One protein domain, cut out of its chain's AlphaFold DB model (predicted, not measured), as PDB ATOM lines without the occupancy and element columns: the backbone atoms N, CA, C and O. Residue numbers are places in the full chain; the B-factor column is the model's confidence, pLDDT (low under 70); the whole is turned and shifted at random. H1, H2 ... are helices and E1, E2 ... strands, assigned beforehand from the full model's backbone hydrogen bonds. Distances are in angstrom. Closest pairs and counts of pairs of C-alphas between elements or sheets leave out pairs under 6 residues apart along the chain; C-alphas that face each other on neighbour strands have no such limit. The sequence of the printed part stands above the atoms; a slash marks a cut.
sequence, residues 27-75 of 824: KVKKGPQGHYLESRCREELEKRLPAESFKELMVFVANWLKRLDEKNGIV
ATOM      1  N   LYS A  27      95.011 149.494 100.670       93.38
ATOM      2  CA  LYS A  27      94.522 149.721  99.311       93.38
ATOM      3  C   LYS A  27      95.203 148.767  98.340       93.38
ATOM      4  O   LYS A  27      96.313 149.014  97.875       93.38
ATOM      5  N   VAL A  28      94.510 147.681  98.017       95.62
ATOM      6  CA  VAL A  28      94.832 146.844  96.856       95.62
ATOM      7  C   VAL A  28      94.254 147.497  95.604       95.62
ATOM      8  O   VAL A  28      93.091 147.902  95.592       95.62
ATOM      9  N   LYS A  29      95.051 147.583  94.541       96.25
ATOM     10  CA  LYS A  29      94.622 148.003  93.204       96.25
ATOM     11  C   LYS A  29      94.763 146.827  92.240       96.25
ATOM     12  O   LYS A  29      95.728 146.074  92.314       96.25
ATOM     13  N   LYS A  30      93.814 146.686  91.314       96.88
ATOM     14  CA  LYS A  30      93.932 145.775  90.168       96.88
ATOM     15  C   LYS A  30      94.688 146.500  89.053       96.88
ATOM     16  O   LYS A  30      94.283 147.588  88.649       96.88
ATOM     17  N   GLY A  31      95.798 145.928  88.602       95.56
ATOM     18  CA  GLY A  31      96.575 146.382  87.449       95.56
ATOM     19  C   GLY A  31      96.490 145.394  86.281       95.56
ATOM     20  O   GLY A  31      95.838 144.357  86.403       95.56
ATOM     21  N   PRO A  32      97.172 145.681  85.157       94.81
ATOM     22  CA  PRO A  32      97.261 144.747  84.032       94.81
ATOM     23  C   PRO A  32      98.009 143.457  84.407       94.81
ATOM     24  O   PRO A  32      97.682 142.397  83.897       94.81
ATOM     25  N   GLN A  33      98.955 143.536  85.351       95.44
ATOM     26  CA  GLN A  33      99.738 142.402  85.864       95.44
ATOM     27  C   GLN A  33      99.112 141.735  87.109       95.44
ATOM     28  O   GLN A  33      99.817 141.099  87.894       95.44
ATOM     29  N   GLY A  34      97.805 141.913  87.327       96.56
ATOM     30  CA  GLY A  34      97.099 141.406  88.507       96.56
ATOM     31  C   GLY A  34      97.003 142.401  89.669       96.56
ATOM     32  O   GLY A  34      97.139 143.617  89.489       96.56
ATOM     33  N   HIS A  35      96.702 141.904  90.865       97.69
ATOM     34  CA  HIS A  35      96.453 142.714  92.055       97.69
ATOM     35  C   HIS A  35      97.758 143.083  92.768       97.69
ATOM     36  O   HIS A  35      98.594 142.236  93.069       97.69
ATOM     37  N   TYR A  36      97.914 144.363  93.107       97.06
ATOM     38  CA  TYR A  36      99.078 144.884  93.820       97.06
ATOM     39  C   TYR A  36      98.660 145.779  94.989       97.06
ATOM     40  O   TYR A  36      97.624 146.445  94.952       97.06
ATOM     41  N   LEU A  37      99.477 145.810  96.043       97.00
ATOM     42  CA  LEU A  37      99.307 146.762  97.138       97.00
ATOM     43  C   LEU A  37      99.803 148.149  96.694       97.00
ATOM     44  O   LEU A  37     100.883 148.261  96.116       97.00
ATOM     45  N   GLU A  38      99.035 149.208  96.963       97.00
ATOM     46  CA  GLU A  38      99.440 150.585  96.662       97.00
ATOM     47  C   GLU A  38     100.785 150.919  97.336       97.00
ATOM     48  O   GLU A  38     100.977 150.627  98.518       97.00
ATOM     49  N   SER A  39     101.716 151.540  96.597       95.75
ATOM     50  CA  SER A  39     103.092 151.804  97.059       95.75
ATOM     51  C   SER A  39     103.128 152.519  98.407       95.75
ATOM     52  O   SER A  39     103.828 152.086  99.315       95.75
ATOM     53  N   ARG A  40     102.269 153.527  98.583       94.56
ATOM     54  CA  ARG A  40     102.094 154.242  99.848       94.56
ATOM     55  C   ARG A  40     101.713 153.322 101.015       94.56
ATOM     56  O   ARG A  40     102.219 153.513 102.114       94.56
ATOM     57  N   CYS A  41     100.855 152.321 100.805       95.00
ATOM     58  CA  CYS A  41     100.536 151.339 101.845       95.00
ATOM     59  C   CYS A  41     101.745 150.445 102.157       95.00
ATOM     60  O   CYS A  41     101.977 150.146 103.324       95.00
ATOM     61  N   ARG A  42     102.545 150.057 101.152       95.56
ATOM     62  CA  ARG A  42     103.801 149.319 101.375       95.56
ATOM     63  C   ARG A  42     104.812 150.152 102.173       95.56
ATOM     64  O   ARG A  42     105.369 149.645 103.136       95.56
ATOM     65  N   GLU A  43     104.995 151.423 101.831       96.12
ATOM     66  CA  GLU A  43     105.874 152.336 102.569       96.12
ATOM     67  C   GLU A  43     105.393 152.608 104.002       96.12
ATOM     68  O   GLU A  43     106.206 152.697 104.919       96.12
ATOM     69  N   GLU A  44     104.085 152.779 104.218       94.75
ATOM     70  CA  GLU A  44     103.528 152.982 105.561       94.75
ATOM     71  C   GLU A  44     103.632 151.708 106.422       94.75
ATOM     72  O   GLU A  44     103.839 151.826 107.629       94.75
ATOM     73  N   LEU A  45     103.579 150.510 105.821       94.75
ATOM     74  CA  LEU A  45     103.914 149.241 106.483       94.75
ATOM     75  C   LEU A  45     105.400 149.169 106.865       94.75
ATOM     76  O   LEU A  45     105.726 148.876 108.014       94.75
ATOM     77  N   GLU A  46     106.290 149.463 105.917       96.19
ATOM     78  CA  GLU A  46     107.753 149.418 106.072       96.19
ATOM     79  C   GLU A  46     108.253 150.395 107.148       96.19
ATOM     80  O   GLU A  46     109.164 150.082 107.906       96.19
ATOM     81  N   LYS A  47     107.591 151.552 107.287       96.44
ATOM     82  CA  LYS A  47     107.866 152.564 108.324       96.44
ATOM     83  C   LYS A  47     107.254 152.237 109.700       96.44
ATOM     84  O   LYS A  47     107.536 152.952 110.658       96.44
ATOM     85  N   ARG A  48     106.392 151.215 109.818       94.31
ATOM     86  CA  ARG A  48     105.661 150.857 111.060       94.31
ATOM     87  C   ARG A  48     106.025 149.496 111.649       94.31
ATOM     88  O   ARG A  48     105.750 149.263 112.824       94.31
ATOM     89  N   LEU A  49     106.588 148.592 110.853       94.56
ATOM     90  CA  LEU A  49     106.930 147.231 111.261       94.56
ATOM     91  C   LEU A  49     108.454 147.045 111.314       94.56
ATOM     92  O   LEU A  49     109.154 147.582 110.457       94.56
ATOM     93  N   PRO A  50     108.986 146.238 112.252       96.81
ATOM     94  CA  PRO A  50     110.361 145.752 112.164       96.81
ATOM     95  C   PRO A  50     110.607 145.072 110.813       96.81
ATOM     96  O   PRO A  50     109.723 144.380 110.303       96.81
ATOM     97  N   ALA A  51     111.806 145.229 110.244       95.50
ATOM     98  CA  ALA A  51     112.123 144.763 108.889       95.50
ATOM     99  C   ALA A  51     111.833 143.262 108.666       95.50
ATOM    100  O   ALA A  51     111.383 142.865 107.591       95.50
ATOM    101  N   GLU A  52     112.022 142.434 109.697       94.06
ATOM    102  CA  GLU A  52     111.691 141.004 109.686       94.06
ATOM    103  C   GLU A  52     110.177 140.767 109.563       94.06
ATOM    104  O   GLU A  52     109.727 140.080 108.645       94.06
ATOM    105  N   SER A  53     109.375 141.405 110.423       94.25
ATOM    106  CA  SER A  53     107.907 141.324 110.399       94.25
ATOM    107  C   SER A  53     107.307 141.931 109.128       94.25
ATOM    108  O   SER A  53     106.294 141.444 108.629       94.25
ATOM    109  N   PHE A  54     107.933 142.975 108.575       95.81
ATOM    110  CA  PHE A  54     107.572 143.533 107.275       95.81
ATOM    111  C   PHE A  54     107.835 142.533 106.143       95.81
ATOM    112  O   PHE A  54     106.959 142.315 105.309       95.81
ATOM    113  N   LYS A  55     109.001 141.872 106.133       96.19
ATOM    114  CA  LYS A  55     109.341 140.847 105.133       96.19
ATOM    115  C   LYS A  55     108.381 139.654 105.199       96.19
ATOM    116  O   LYS A  55     107.883 139.232 104.156       96.19
ATOM    117  N   GLU A  56     108.071 139.158 106.398       95.38
ATOM    118  CA  GLU A  56     107.075 138.095 106.608       95.38
ATOM    119  C   GLU A  56     105.688 138.518 106.089       95.38
ATOM    120  O   GLU A  56     105.070 137.804 105.295       95.38
ATOM    121  N   LEU A  57     105.226 139.719 106.465       94.81
ATOM    122  CA  LEU A  57     103.943 140.254 106.010       94.81
ATOM    123  C   LEU A  57     103.895 140.424 104.490       94.81
ATOM    124  O   LEU A  57     102.878 140.104 103.885       94.81
ATOM    125  N   MET A  58     104.970 140.892 103.853       95.69
ATOM    126  CA  MET A  58     105.004 141.087 102.401       95.69
ATOM    127  C   MET A  58     105.003 139.761 101.628       95.69
ATOM    128  O   MET A  58     104.325 139.676 100.604       95.69
ATOM    129  N   VAL A  59     105.665 138.710 102.128       96.19
ATOM    130  CA  VAL A  59     105.543 137.344 101.573       96.19
ATOM    131  C   VAL A  59     104.109 136.829 101.717       96.19
ATOM    132  O   VAL A  59     103.552 136.239 100.788       96.19
ATOM    133  N   PHE A  60     103.473 137.076 102.861       95.50
ATOM    134  CA  PHE A  60     102.087 136.683 103.091       95.50
ATOM    135  C   PHE A  60     101.093 137.451 102.192       95.50
ATOM    136  O   PHE A  60     100.230 136.840 101.557       95.50
ATOM    137  N   VAL A  61     101.256 138.771 102.060       95.38
ATOM    138  CA  VAL A  61     100.463 139.633 101.168       95.38
ATOM    139  C   VAL A  61     100.651 139.229  99.704       95.38
ATOM    140  O   VAL A  61      99.657 139.126  98.994       95.38
ATOM    141  N   ALA A  62     101.871 138.920  99.254       95.44
ATOM    142  CA  ALA A  62     102.118 138.424  97.898       95.44
ATOM    143  C   ALA A  62     101.363 137.112  97.610       95.44
ATOM    144  O   ALA A  62     100.683 137.002  96.591       95.44
ATOM    145  N   ASN A  63     101.393 136.151  98.540       96.25
ATOM    146  CA  ASN A  63     100.636 134.899  98.417       96.25
ATOM    147  C   ASN A  63      99.111 135.113  98.401       96.25
ATOM    148  O   ASN A  63      98.387 134.384  97.723       96.25
ATOM    149  N   TRP A  64      98.598 136.109  99.129       95.62
ATOM    150  CA  TRP A  64      97.177 136.463  99.082       95.62
ATOM    151  C   TRP A  64      96.779 137.182  97.787       95.62
ATOM    152  O   TRP A  64      95.734 136.865  97.221       95.62
ATOM    153  N   LEU A  65      97.615 138.096  97.286       96.25
ATOM    154  CA  LEU A  65      97.403 138.773  96.004       96.25
ATOM    155  C   LEU A  65      97.424 137.772  94.838       96.25
ATOM    156  O   LEU A  65      96.528 137.814  93.999       96.25
ATOM    157  N   LYS A  66      98.339 136.792  94.853       95.81
ATOM    158  CA  LYS A  66      98.349 135.684  93.884       95.81
ATOM    159  C   LYS A  66      97.028 134.899  93.899       95.81
ATOM    160  O   LYS A  66      96.425 134.703  92.850       95.81
ATOM    161  N   ARG A  67      96.510 134.551  95.084       95.44
ATOM    162  CA  ARG A  67      95.192 133.895  95.235       95.44
ATOM    163  C   ARG A  67      94.014 134.767  94.794       95.44
ATOM    164  O   ARG A  67      92.978 134.234  94.398       95.44
ATOM    165  N   LEU A  68      94.136 136.092  94.884       94.75
ATOM    166  CA  LEU A  68      93.164 137.031  94.321       94.75
ATOM    167  C   LEU A  68      93.202 137.015  92.790       94.75
ATOM    168  O   LEU A  68      92.140 137.007  92.176       94.75
ATOM    169  N   ASP A  69      94.384 136.977  92.177       95.75
ATOM    170  CA  ASP A  69      94.540 136.878  90.720       95.75
ATOM    171  C   ASP A  69      94.000 135.549  90.175       95.75
ATOM    172  O   ASP A  69      93.140 135.565  89.289       95.75
ATOM    173  N   GLU A  70      94.377 134.428  90.800       94.81
ATOM    174  CA  GLU A  70      93.830 133.087  90.546       94.81
ATOM    175  C   GLU A  70      92.288 133.090  90.609       94.81
ATOM    176  O   GLU A  70      91.623 132.709  89.645       94.81
ATOM    177  N   LYS A  71      91.690 133.611  91.696       93.44
ATOM    178  CA  LYS A  71      90.223 133.719  91.854       93.44
ATOM    179  C   LYS A  71      89.539 134.662  90.854       93.44
ATOM    180  O   LYS A  71      88.324 134.577  90.694       93.44
ATOM    181  N   ASN A  72      90.266 135.582  90.219       93.06
ATOM    182  CA  ASN A  72      89.717 136.519  89.232       93.06
ATOM    183  C   ASN A  72      89.872 136.027  87.780       93.06
ATOM    184  O   ASN A  72      89.577 136.793  86.862       93.06
ATOM    185  N   GLY A  73      90.376 134.806  87.558       92.31
ATOM    186  CA  GLY A  73      90.719 134.327  86.217       92.31
ATOM    187  C   GLY A  73      91.888 135.092  85.585       92.31
ATOM    188  O   GLY A  73      92.126 134.967  84.389       92.31
ATOM    189  N   ILE A  74      92.640 135.870  86.378       86.94
ATOM    190  CA  ILE A  74      93.884 136.521  85.951       86.94
ATOM    191  C   ILE A  74      94.987 135.470  86.078       86.94
ATOM    192  O   ILE A  74      95.915 135.581  86.878       86.94
ATOM    193  N   VAL A  75      94.835 134.400  85.300       74.62
ATOM    194  CA  VAL A  75      95.881 133.411  85.097       74.62
ATOM    195  C   VAL A  75      96.985 134.138  84.349       74.62
ATOM    196  O   VAL A  75      96.930 134.296  83.130       74.62
TER     197      VAL A  75
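What this domain is: This is residues 27 to 75 of the 824 residues of the protein "formin-like protein 5" of Drosophila takahashii (UniProt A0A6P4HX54). What is the shape? A small hairpin of two strands, E1 and E2, is followed by the short helix H1 roughly in line with it, and the chain then folds back into the long helix H2, which runs past both and packs on the hairpin through E2. H2 makes the longest axis, and the four residues between H1 and H2 make the turn at one end. What is it made of? The printed part has 49 residues, with elements in the order E1, E2, H1, H2; the sheet is antiparallel and the class is mixed, helices and strands. How large is it? It is elongated, spanning 34 by 18 by 12 A, and only just compact, close to loose, with a radius of gyration of the C-alphas of 11.6 A.

Where its parts are: Where are the strands? E1 is residues 28 to 31, 9.6 A long, with C-alpha 28 at (94.832, 146.844, 96.856); E2 is residues 34 to 37, 10.4 A long. Where are the helices? H1 is residues 39 to 46, 10.4 A long. H2 is residues 51 to 71, 29.9 A long, ending with C-alpha 71 at (90.223, 133.719, 91.854).

How they stand to each other: How do the strands pair? E1 and E2 are a hairpin, antiparallel at 145 degrees, with N 29 and O 36 2.8 A apart, within hydrogen-bond range. Where is H2? The closest C-alphas of E2 and H2, those of Gly 34 and Asp 69, are 5.7 A apart. E1 and H2 are apart. How does H1 stand to H2? They are close but not clearly touching, their closest C-alphas, Glu 46 and Phe 54, being 6.0 A apart. They run opposite ways at a steep tilt of 39 degrees. Are the helix backbones complete? In H1 and H2 every O i to N i+4 pair is within hydrogen-bond range.

The domain as a whole: Which C-alphas are farthest apart? Those of Pro 50 and Gly 73, at 34.5 A. Are there cuts or long links? The printed part has no cut, and its three links are tight. How confident is the model? The mean pLDDT of the printed part is 94.8, and no printed residue is under 70.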